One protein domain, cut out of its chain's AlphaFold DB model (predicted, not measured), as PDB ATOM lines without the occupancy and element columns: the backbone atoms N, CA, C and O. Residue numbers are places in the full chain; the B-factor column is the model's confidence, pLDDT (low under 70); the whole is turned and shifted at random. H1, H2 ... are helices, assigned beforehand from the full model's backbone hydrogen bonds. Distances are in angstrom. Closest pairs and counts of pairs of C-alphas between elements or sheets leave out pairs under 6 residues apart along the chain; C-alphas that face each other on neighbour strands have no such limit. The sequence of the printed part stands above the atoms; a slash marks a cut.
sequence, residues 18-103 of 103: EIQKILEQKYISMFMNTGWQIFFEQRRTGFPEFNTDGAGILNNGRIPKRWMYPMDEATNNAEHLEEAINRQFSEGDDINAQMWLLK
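Overview. This is residues 18 to 103 of the 103 residues of an uncharacterized protein of Flavobacteriaceae bacterium (UniProt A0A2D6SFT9). Two loose pairs of helices make the two ends of an elongated model: at one end H1 and H2 run nearly antiparallel side by side, and at the other the short H3 and H4 make a corner. Between them residues 46 to 70 swing out to one side as a wide loop and return, and residues 89 to 103 turn back from H4 toward the middle. The printed part has 86 residues with four named helices, in the order H1, H2, H3, H4, and no named strand. The class is all helix, though under half of the residues, 38 of 86, are in named elements. The whole is loose, with a radius of gyration of the C-alphas of 15.8 A, and spans 46 by 28 by 24 A.

Along the chain. H1, the longest helix, is residues 18 to 29, 16.6 A from C-alpha 18 at (134.106, 209.014, 182.487) to C-alpha 29. H2 is residues 37 to 45, 12.1 A. H3 is residues 71 to 76, 9.2 A. H4 is residues 78 to 88, 15.6 A, and ends with C-alpha 88 at (158.260, 208.623, 205.531).

Arrangement. H1 and H2 are close but not clearly touching; their closest C-alphas, of Tyr 27 and Ile 38, are 6.2 A apart. They run opposite ways at a shallow tilt of 13 degrees. H2 and H3 are apart. H3 and H4 are close but not clearly touching, with the C-alphas of Glu 73 and Leu 81 closest at 6.6 A. They run opposite ways at a steep tilt of 54 degrees. H1 is apart from H3 and H4, and H2 from H4. In H1, H2 and H4 every O i to N i+4 pair is within hydrogen-bond range; in H3 it is 1 of 2.

Size, cuts and confidence. The two farthest C-alphas, of Glu 18 and Thr 75, are 48.5 A apart. The link from H2 to H3, 25 residues, is long; that from H1 to H2 is short and that from H3 to H4 tight. Residues 31 to 36 stand free, as do residues 75 to 80, of which 78 to 80 belong to H4. The printed part has no cut and ends at the chain's last residue, Lys 103. Its mean pLDDT is 93.6, and no printed residue is under 70.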
ATOM      1  N   GLU A  18     133.566 207.928 183.306       93.12
ATOM      2  CA  GLU A  18     134.106 209.014 182.487       93.12
ATOM      3  C   GLU A  18     135.590 209.261 182.778       93.12
ATOM      4  O   GLU A  18     136.403 209.413 181.865       93.12
ATOM      5  N   ILE A  19     135.968 209.262 184.062       92.94
ATOM      6  CA  ILE A  19     137.353 209.488 184.492       92.94
ATOM      7  C   ILE A  19     138.265 208.363 184.000       92.94
ATOM      8  O   ILE A  19     139.347 208.649 183.488       92.94
ATOM      9  N   GLN A  20     137.840 207.103 184.122       93.69
ATOM     10  CA  GLN A  20     138.610 205.961 183.638       93.69
ATOM     11  C   GLN A  20     138.836 206.068 182.125       93.69
ATOM     12  O   GLN A  20     139.984 206.030 181.686       93.69
ATOM     13  N   LYS A  21     137.773 206.297 181.340       93.12
ATOM     14  CA  LYS A  21     137.858 206.440 179.877       93.12
ATOM     15  C   LYS A  21     138.804 207.568 179.463       93.12
ATOM     16  O   LYS A  21     139.678 207.378 178.618       93.12
ATOM     17  N   ILE A  22     138.681 208.739 180.096       94.25
ATOM     18  CA  ILE A  22     139.554 209.892 179.831       94.25
ATOM     19  C   ILE A  22     141.016 209.551 180.141       94.25
ATOM     20  O   ILE A  22     141.912 209.899 179.370       94.25
ATOM     21  N   LEU A  23     141.279 208.879 181.263       95.38
ATOM     22  CA  LEU A  23     142.636 208.522 181.674       95.38
ATOM     23  C   LEU A  23     143.249 207.429 180.795       95.38
ATOM     24  O   LEU A  23     144.437 207.512 180.488       95.38
ATOM     25  N   GLU A  24     142.462 206.460 180.333       94.12
ATOM     26  CA  GLU A  24     142.894 205.446 179.366       94.12
ATOM     27  C   GLU A  24     143.277 206.084 178.022       94.12
ATOM     28  O   GLU A  24     144.350 205.812 177.478       94.12
ATOM     29  N   GLN A  25     142.463 207.012 177.518       93.56
ATOM     30  CA  GLN A  25     142.772 207.757 176.293       93.56
ATOM     31  C   GLN A  25     144.006 208.649 176.454       93.56
ATOM     32  O   GLN A  25     144.883 208.693 175.583       93.56
ATOM     33  N   LYS A  26     144.136 209.309 177.610       95.19
ATOM     34  CA  LYS A  26     145.336 210.070 177.973       95.19
ATOM     35  C   LYS A  26     146.571 209.166 178.002       95.19
ATOM     36  O   LYS A  26     147.587 209.539 177.417       95.19
ATOM     37  N   TYR A  27     146.486 207.983 178.610       95.38
ATOM     38  CA  TYR A  27     147.566 206.992 178.644       95.38
ATOM     39  C   TYR A  27     148.030 206.612 177.231       95.38
ATOM     40  O   TYR A  27     149.228 206.654 176.949       95.38
ATOM     41  N   ILE A  28     147.094 206.327 176.319       93.44
ATOM     42  CA  ILE A  28     147.408 205.991 174.923       93.44
ATOM     43  C   ILE A  28     148.106 207.166 174.222       93.44
ATOM     44  O   ILE A  28     149.119 206.973 173.552       93.44
ATOM     45  N   SER A  29     147.620 208.397 174.415       94.25
ATOM     46  CA  SER A  29     148.209 209.599 173.799       94.25
ATOM     47  C   SER A  29     149.646 209.899 174.255       94.25
ATOM     48  O   SER A  29     150.402 210.575 173.553       94.25
ATOM     49  N   MET A  30     150.021 209.385 175.429       95.62
ATOM     50  CA  MET A  30     151.314 209.583 176.080       95.62
ATOM     51  C   MET A  30     152.380 208.562 175.654       95.62
ATOM     52  O   MET A  30     153.548 208.669 176.055       95.62
ATOM     53  N   PHE A  31     151.996 207.563 174.856       94.19
ATOM     54  CA  PHE A  31     152.880 206.486 174.441       94.19
ATOM     55  C   PHE A  31     154.094 207.015 173.663       94.19
ATOM     56  O   PHE A  31     153.964 207.688 172.642       94.19
ATOM     57  N   MET A  32     155.293 206.684 174.155       93.81
ATOM     58  CA  MET A  32     156.595 206.994 173.539       93.81
ATOM     59  C   MET A  32     156.914 208.490 173.344       93.81
ATOM     60  O   MET A  32     157.879 208.815 172.657       93.81
ATOM     61  N   ASN A  33     156.166 209.408 173.968       95.88
ATOM     62  CA  ASN A  33     156.396 210.856 173.833       95.88
ATOM     63  C   ASN A  33     156.459 211.630 175.167       95.88
ATOM     64  O   ASN A  33     156.814 212.806 175.158       95.88
ATOM     65  N   THR A  34     156.172 210.995 176.311       95.75
ATOM     66  CA  THR A  34     156.147 211.666 177.634       95.75
ATOM     67  C   THR A  34     156.996 210.994 178.723       95.75
ATOM     68  O   THR A  34     156.949 211.391 179.890       95.75
ATOM     69  N   GLY A  35     157.805 209.991 178.370       94.12
ATOM     70  CA  GLY A  35     158.694 209.312 179.317       94.12
ATOM     71  C   GLY A  35     157.940 208.700 180.506       94.12
ATOM     72  O   GLY A  35     157.034 207.891 180.326       94.12
ATOM     73  N   TRP A  36     158.311 209.093 181.730       93.94
ATOM     74  CA  TRP A  36     157.756 208.540 182.975       93.94
ATOM     75  C   TRP A  36     156.404 209.125 183.398       93.94
ATOM     76  O   TRP A  36     155.840 208.663 184.391       93.94
ATOM     77  N   GLN A  37     155.852 210.102 182.667       94.69
ATOM     78  CA  GLN A  37     154.566 210.711 183.027       94.69
ATOM     79  C   GLN A  37     153.455 209.663 183.147       94.69
ATOM     80  O   GLN A  37     152.657 209.715 184.079       94.69
ATOM     81  N   ILE A  38     153.464 208.672 182.253       94.31
ATOM     82  CA  ILE A  38     152.547 207.530 182.271       94.31
ATOM     83  C   ILE A  38     152.552 206.835 183.640       94.31
ATOM     84  O   ILE A  38     151.506 206.629 184.249       94.31
ATOM     85  N   PHE A  39     153.743 206.510 184.146       93.00
ATOM     86  CA  PHE A  39     153.909 205.835 185.431       93.00
ATOM     87  C   PHE A  39     153.456 206.715 186.603       93.00
ATOM     88  O   PHE A  39     152.909 206.229 187.590       93.00
ATOM     89  N   PHE A  40     153.667 208.026 186.517       94.12
ATOM     90  CA  PHE A  40     153.262 208.957 187.569       94.12
ATOM     91  C   PHE A  40     151.742 209.138 187.628       94.12
ATOM     92  O   PHE A  40     151.169 209.129 188.716       94.12
ATOM     93  N   GLU A  41     151.085 209.248 186.474       94.25
ATOM     94  CA  GLU A  41     149.626 209.335 186.376       94.25
ATOM     95  C   GLU A  41     148.953 208.044 186.834       94.25
ATOM     96  O   GLU A  41     147.984 208.107 187.593       94.25
ATOM     97  N   GLN A  42     149.498 206.884 186.452       94.69
ATOM     98  CA  GLN A  42     148.945 205.601 186.872       94.69
ATOM     99  C   GLN A  42     149.028 205.433 188.393       94.69
ATOM    100  O   GLN A  42     148.029 205.091 189.018       94.69
ATOM    101  N   ARG A  43     150.150 205.793 189.031       94.62
ATOM    102  CA  ARG A  43     150.254 205.764 190.504       94.62
ATOM    103  C   ARG A  43     149.285 206.720 191.206       94.62
ATOM    104  O   ARG A  43     148.862 206.426 192.320       94.62
ATOM    105  N   ARG A  44     148.966 207.864 190.590       93.69
ATOM    106  CA  ARG A  44     148.062 208.883 191.152       93.69
ATOM    107  C   ARG A  44     146.588 208.511 190.996       93.69
ATOM    108  O   ARG A  44     145.783 208.866 191.847       93.69
ATOM    109  N   THR A  45     146.230 207.874 189.887       94.19
ATOM    110  CA  THR A  45     144.826 207.653 189.503       94.19
ATOM    111  C   THR A  45     144.380 206.202 189.588       94.19
ATOM    112  O   THR A  45     143.184 205.950 189.635       94.19
ATOM    113  N   GLY A  46     145.319 205.256 189.584       93.38
ATOM    114  CA  GLY A  46     145.055 203.829 189.426       93.38
ATOM    115  C   GLY A  46     144.835 203.388 187.976       93.38
ATOM    116  O   GLY A  46     144.860 202.188 187.722       93.38
ATOM    117  N   PHE A  47     144.682 204.322 187.027       94.69
ATOM    118  CA  PHE A  47     144.315 204.019 185.643       94.69
ATOM    119  C   PHE A  47     145.468 204.232 184.640       94.69
ATOM    120  O   PHE A  47     146.256 205.172 184.794       94.69
ATOM    121  N   PRO A  48     145.548 203.412 183.575       94.31
ATOM    122  CA  PRO A  48     144.781 202.179 183.399       94.31
ATOM    123  C   PRO A  48     145.186 201.131 184.446       94.31
ATOM    124  O   PRO A  48     146.298 201.159 184.980       94.31
ATOM    125  N   GLU A  49     144.277 200.207 184.735       93.31
ATOM    126  CA  GLU A  49     144.602 199.049 185.561       93.31
ATOM    127  C   GLU A  49     145.531 198.127 184.760       93.31
ATOM    128  O   GLU A  49     145.178 197.632 183.687       93.31
ATOM    129  N   PHE A  50     146.762 197.942 185.239       90.94
ATOM    130  CA  PHE A  50     147.707 197.051 184.575       90.94
ATOM    131  C   PHE A  50     147.421 195.599 184.944       90.94
ATOM    132  O   PHE A  50     147.181 195.282 186.103       90.94
ATOM    133  N   ASN A  51     147.528 194.703 183.961       90.75
ATOM    134  CA  ASN A  51     147.481 193.271 184.223       90.75
ATOM    135  C   ASN A  51     148.736 192.846 185.000       90.75
ATOM    136  O   ASN A  51     149.861 193.014 184.518       90.75
ATOM    137  N   THR A  52     148.527 192.277 186.187       92.12
ATOM    138  CA  THR A  52     149.592 191.839 187.092       92.12
ATOM    139  C   THR A  52     149.637 190.326 187.330       92.12
ATOM    140  O   THR A  52     150.338 189.872 188.232       92.12
ATOM    141  N   ASP A  53     148.950 189.535 186.503       89.94
ATOM    142  CA  ASP A  53     148.790 188.081 186.684       89.94
ATOM    143  C   ASP A  53     149.933 187.256 186.065       89.94
ATOM    144  O   ASP A  53     149.962 186.025 186.132       89.94
ATOM    145  N   GLY A  54     150.892 187.921 185.419       87.94
ATOM    146  CA  GLY A  54     152.017 187.266 184.764       87.94
ATOM    147  C   GLY A  54     153.008 186.656 185.759       87.94
ATOM    148  O   GLY A  54     153.496 187.335 186.658       87.94
ATOM    149  N   ALA A  55     153.421 185.406 185.523       87.88
ATOM    150  CA  ALA A  55     154.407 184.698 186.354       87.88
ATOM    151  C   ALA A  55     155.784 185.397 186.454       87.88
ATOM    152  O   ALA A  55     156.570 185.091 187.346       87.88
ATOM    153  N   GLY A  56     156.086 186.337 185.551       87.38
ATOM    154  CA  GLY A  56     157.300 187.161 185.601       87.38
ATOM    155  C   GLY A  56     157.243 188.321 186.606       87.38
ATOM    156  O   GLY A  56     158.238 189.022 186.775       87.38
ATOM    157  N   ILE A  57     156.104 188.553 187.262       89.75
ATOM    158  CA  ILE A  57     155.917 189.667 188.192       89.75
ATOM    159  C   ILE A  57     156.298 189.210 189.600       89.75
ATOM    160  O   ILE A  57     155.504 188.638 190.340       89.75
ATOM    161  N   LEU A  58     157.541 189.504 189.981       90.62
ATOM    162  CA  LEU A  58     158.123 189.086 191.264       90.62
ATOM    163  C   LEU A  58     157.691 189.955 192.459       90.62
ATOM    164  O   LEU A  58     158.022 189.641 193.597       90.62
ATOM    165  N   ASN A  59     156.943 191.034 192.222       91.88
ATOM    166  CA  ASN A  59     156.462 191.951 193.259       91.88
ATOM    167  C   ASN A  59     155.059 191.574 193.776       91.88
ATOM    168  O   ASN A  59     154.237 192.448 194.042       91.88
ATOM    169  N   ASN A  60     154.746 190.276 193.855       90.25
ATOM    170  CA  ASN A  60     153.446 189.760 194.313       90.25
ATOM    171  C   ASN A  60     152.240 190.385 193.584       90.25
ATOM    172  O   ASN A  60     151.244 190.737 194.212       90.25
ATOM    173  N   GLY A  61     152.359 190.605 192.270       90.00
ATOM    174  CA  GLY A  61     151.311 191.254 191.478       90.00
ATOM    175  C   GLY A  61     151.083 192.740 191.801       90.00
ATOM    176  O   GLY A  61     150.073 193.302 191.404       90.00
ATOM    177  N   ARG A  62     151.986 193.409 192.529       91.31
ATOM    178  CA  ARG A  62     151.850 194.834 192.872       91.31
ATOM    179  C   ARG A  62     152.655 195.708 191.918       91.31
ATOM    180  O   ARG A  62     153.785 195.386 191.545       91.31
ATOM    181  N   ILE A  63     152.098 196.866 191.586       92.62
ATOM    182  CA  ILE A  63     152.806 197.913 190.846       92.62
ATOM    183  C   ILE A  63     153.650 198.717 191.850       92.62
ATOM    184  O   ILE A  63     153.090 199.214 192.834       92.62
ATOM    185  N   PRO A  64     154.972 198.871 191.634       94.00
ATOM    186  CA  PRO A  64     155.819 199.667 192.514       94.00
ATOM    187  C   PRO A  64     155.304 201.099 192.652       94.00
ATOM    188  O   PRO A  64     154.938 201.747 191.669       94.00
ATOM    189  N   LYS A  65     155.317 201.623 193.877       93.50
ATOM    190  CA  LYS A  65     154.905 203.004 194.152       93.50
ATOM    191  C   LYS A  65     156.076 203.970 194.145       93.50
ATOM    192  O   LYS A  65     155.839 205.170 194.049       93.50
ATOM    193  N   ARG A  66     157.317 203.490 194.227       94.00
ATOM    194  CA  ARG A  66     158.533 204.310 194.223       94.00
ATOM    195  C   ARG A  66     159.765 203.474 193.883       94.00
ATOM    196  O   ARG A  66     159.698 202.252 193.803       94.00
ATOM    197  N   TRP A  67     160.897 204.154 193.756       93.69
ATOM    198  CA  TRP A  67     162.212 203.527 193.817       93.69
ATOM    199  C   TRP A  67     162.705 203.469 195.268       93.69
ATOM    200  O   TRP A  67     162.359 204.335 196.079       93.69
ATOM    201  N   MET A  68     163.495 202.440 195.582       94.69
ATOM    202  CA  MET A  68     164.283 202.383 196.818       94.69
ATOM    203  C   MET A  68     165.445 203.367 196.751       94.69
ATOM    204  O   MET A  68     165.832 203.811 195.663       94.69
ATOM    205  N   TYR A  69     165.997 203.699 197.912       95.62
ATOM    206  CA  TYR A  69     167.206 204.501 197.951       95.62
ATOM    207  C   TYR A  69     168.388 203.731 197.331       95.62
ATOM    208  O   TYR A  69     168.434 202.499 197.401       95.62
ATOM    209  N   PRO A  70     169.343 204.424 196.686       95.81
ATOM    210  CA  PRO A  70     170.552 203.785 196.178       95.81
ATOM    211  C   PRO A  70     171.335 203.102 197.301       95.81
ATOM    212  O   PRO A  70     171.476 203.653 198.391       95.81
ATOM    213  N   MET A  71     171.907 201.931 197.017       93.62
ATOM    214  CA  MET A  71     172.652 201.158 198.019       93.62
ATOM    215  C   MET A  71     173.885 201.906 198.554       93.62
ATOM    216  O   MET A  71     174.247 201.742 199.717       93.62
ATOM    217  N   ASP A  72     174.485 202.777 197.742       97.06
ATOM    218  CA  ASP A  72     175.637 203.592 198.140       97.06
ATOM    219  C   ASP A  72     175.309 204.567 199.286       97.06
ATOM    220  O   ASP A  72     176.190 204.874 200.091       97.06
ATOM    221  N   GLU A  73     174.051 205.007 199.428       96.56
ATOM    222  CA  GLU A  73     173.626 205.865 200.548       96.56
ATOM    223  C   GLU A  73     173.760 205.139 201.890       96.56
ATOM    224  O   GLU A  73     174.112 205.757 202.891       96.56
ATOM    225  N   ALA A  74     173.577 203.815 201.914       93.44
ATOM    226  CA  ALA A  74     173.754 203.029 203.132       93.44
ATOM    227  C   ALA A  74     175.216 203.001 203.611       93.44
ATOM    228  O   ALA A  74     175.466 202.781 204.791       93.44
ATOM    229  N   THR A  75     176.183 203.232 202.716       96.12
ATOM    230  CA  THR A  75     177.612 203.286 203.072       96.12
ATOM    231  C   THR A  75     178.072 204.715 203.330       96.12
ATOM    232  O   THR A  75     178.784 204.975 204.296       96.12
ATOM    233  N   ASN A  76     177.666 205.647 202.468       97.44
ATOM    234  CA  ASN A  76     178.184 207.012 202.476       97.44
ATOM    235  C   ASN A  76     177.387 207.961 203.384       97.44
ATOM    236  O   ASN A  76     177.900 209.020 203.736       97.44
ATOM    237  N   ASN A  77     176.143 207.614 203.733       97.44
ATOM    238  CA  ASN A  77     175.189 208.537 204.345       97.44
ATOM    239  C   ASN A  77     174.114 207.836 205.212       97.44
ATOM    240  O   ASN A  77     172.933 208.190 205.195       97.44
ATOM    241  N   ALA A  78     174.523 206.806 205.960       96.81
ATOM    242  CA  ALA A  78     173.611 205.909 206.673       96.81
ATOM    243  C   ALA A  78     172.639 206.627 207.631       96.81
ATOM    244  O   ALA A  78     171.455 206.302 207.652       96.81
ATOM    245  N   GLU A  79     173.120 207.618 208.388       97.88
ATOM    246  CA  GLU A  79     172.317 208.346 209.382       97.88
ATOM    247  C   GLU A  79     171.141 209.096 208.735       97.88
ATOM    248  O   GLU A  79     169.990 208.942 209.150       97.88
ATOM    249  N   HIS A  80     171.401 209.860 207.670       97.69
ATOM    250  CA  HIS A  80     170.348 210.605 206.975       97.69
ATOM    251  C   HIS A  80     169.417 209.692 206.173       97.69
ATOM    252  O   HIS A  80     168.230 209.999 206.030       97.69
ATOM    253  N   LEU A  81     169.924 208.562 205.669       96.88
ATOM    254  CA  LEU A  81     169.093 207.545 205.033       96.88
ATOM    255  C   LEU A  81     168.084 206.956 206.032       96.88
ATOM    256  O   LEU A  81     166.888 206.907 205.741       96.88
ATOM    257  N   GLU A  82     168.545 206.561 207.220       96.06
ATOM    258  CA  GLU A  82     167.690 206.008 208.272       96.06
ATOM    259  C   GLU A  82     166.635 207.025 208.738       96.06
ATOM    260  O   GLU A  82     165.451 206.691 208.838       96.06
ATOM    261  N   GLU A  83     167.019 208.290 208.935       97.00
ATOM    262  CA  GLU A  83     166.078 209.365 209.268       97.00
ATOM    263  C   GLU A  83     164.999 209.539 208.183       97.00
ATOM    264  O   GLU A  83     163.802 209.639 208.478       97.00
ATOM    265  N   ALA A  84     165.400 209.550 206.907       95.69
ATOM    266  CA  ALA A  84     164.484 209.729 205.788       95.69
ATOM    267  C   ALA A  84     163.477 208.577 205.661       95.69
ATOM    268  O   ALA A  84     162.304 208.847 205.368       95.69
ATOM    269  N   ILE A  85     163.924 207.337 205.893       95.69
ATOM    270  CA  ILE A  85     163.077 206.140 205.921       95.69
ATOM    271  C   ILE A  85     162.098 206.233 207.092       95.69
ATOM    272  O   ILE A  85     160.890 206.214 206.864       95.69
ATOM    273  N   ASN A  86     162.587 206.441 208.317       95.12
ATOM    274  CA  ASN A  86     161.755 206.483 209.524       95.12
ATOM    275  C   ASN A  86     160.691 207.589 209.481       95.12
ATOM    276  O   ASN A  86     159.574 207.413 209.970       95.12
ATOM    277  N   ARG A  87     161.000 208.728 208.854       95.19
ATOM    278  CA  ARG A  87     160.057 209.844 208.697       95.19
ATOM    279  C   ARG A  87     158.922 209.549 207.712       95.19
ATOM    280  O   ARG A  87     157.834 210.106 207.857       95.19
ATOM    281  N   GLN A  88     159.174 208.754 206.674       93.06
ATOM    282  CA  GLN A  88     158.260 208.623 205.531       93.06
ATOM    283  C   GLN A  88     157.600 207.248 205.423       93.06
ATOM    284  O   GLN A  88     156.463 207.162 204.953       93.06
ATOM    285  N   PHE A  89     158.288 206.190 205.851       94.25
ATOM    286  CA  PHE A  89     157.934 204.803 205.586       94.25
ATOM    287  C   PHE A  89     158.087 203.962 206.857       94.25
ATOM    288  O   PHE A  89     159.156 203.444 207.162       94.25
ATOM    289  N   SER A  90     156.984 203.777 207.585       89.19
ATOM    290  CA  SER A  90     156.947 202.950 208.803       89.19
ATOM    291  C   SER A  90     157.295 201.477 208.565       89.19
ATOM    292  O   SER A  90     157.623 200.766 209.506       89.19
ATOM    293  N   GLU A  91     157.197 201.018 207.318       89.06
ATOM    294  CA  GLU A  91     157.504 199.649 206.887       89.06
ATOM    295  C   GLU A  91     158.961 199.494 206.402       89.06
ATOM    296  O   GLU A  91     159.360 198.405 206.000       89.06
ATOM    297  N   GLY A  92     159.769 200.562 206.447       92.62
ATOM    298  CA  GLY A  92     161.150 200.568 205.960       92.62
ATOM    299  C   GLY A  92     161.285 200.937 204.477       92.62
ATOM    300  O   GLY A  92     160.372 201.495 203.862       92.62
ATOM    301  N   ASP A  93     162.449 200.642 203.886       94.12
ATOM    302  CA  ASP A  93     162.741 200.955 202.480       94.12
ATOM    303  C   ASP A  93     162.094 199.947 201.498       94.12
ATOM    304  O   ASP A  93     162.779 199.209 200.805       94.12
ATOM    305  N   ASP A  94     160.757 199.909 201.429       94.25
ATOM    306  CA  ASP A  94     159.990 199.073 200.483       94.25
ATOM    307  C   ASP A  94     159.570 199.843 199.206       94.25
ATOM    308  O   ASP A  94     158.973 200.923 199.289       94.25
ATOM    309  N   ILE A  95     159.806 199.269 198.014       94.19
ATOM    310  CA  ILE A  95     159.361 199.786 196.697       94.19
ATOM    311  C   ILE A  95     157.848 200.061 196.601       94.19
ATOM    312  O   ILE A  95     157.399 200.864 195.777       94.19
ATOM    313  N   ASN A  96     157.045 199.401 197.432       94.31
ATOM    314  CA  ASN A  96     155.593 199.524 197.491       94.31
ATOM    315  C   ASN A  96     155.113 200.529 198.544       94.31
ATOM    316  O   ASN A  96     153.909 200.800 198.610       94.31
ATOM    317  N   ALA A  97     156.017 201.093 199.352       94.06
ATOM    318  CA  ALA A  97     155.648 202.052 200.383       94.06
ATOM    319  C   ALA A  97     155.038 203.318 199.757       94.06
ATOM    320  O   ALA A  97     155.541 203.875 198.773       94.06
ATOM    321  N   GLN A  98     153.918 203.776 200.319       92.88
ATOM    322  CA  GLN A  98     153.145 204.880 199.752       92.88
ATOM    323  C   GLN A  98     153.766 206.235 200.095       92.88
ATOM    324  O   GLN A  98     153.848 206.634 201.256       92.88
ATOM    325  N   MET A  99     154.168 206.965 199.055       92.38
ATOM    326  CA  MET A  99     154.698 208.323 199.172       92.38
ATOM    327  C   MET A  99     153.622 209.318 199.620       92.38
ATOM    328  O   MET A  99     152.448 209.144 199.310       92.38
ATOM    329  N   TRP A 100     154.035 210.414 200.263       92.00
ATOM    330  CA  TRP A 100     153.139 211.494 200.703       92.00
ATOM    331  C   TRP A 100     152.291 212.097 199.567       92.00
ATOM    332  O   TRP A 100     151.125 212.392 199.776       92.00
ATOM    333  N   LEU A 101     152.858 212.213 198.361       89.75
ATOM    334  CA  LEU A 101     152.184 212.682 197.139       89.75
ATOM    335  C   LEU A 101     151.012 211.780 196.708       89.75
ATOM    336  O   LEU A 101     150.149 212.211 195.951       89.75
ATOM    337  N   LEU A 102     151.026 210.513 197.121       91.50
ATOM    338  CA  LEU A 102     150.033 209.514 196.735       91.50
ATOM    339  C   LEU A 102     149.040 209.220 197.869       91.50
ATOM    340  O   LEU A 102     148.283 208.259 197.750       91.50
ATOM    341  N   LYS A 103     149.105 209.945 198.991       84.25
ATOM    342  CA  LYS A 103     148.157 209.827 200.110       84.25
ATOM    343  C   LYS A 103     146.905 210.659 199.875       84.25
ATOM    344  O   LYS A 103     147.013 211.703 199.197       84.25
TER     345      LYS A 103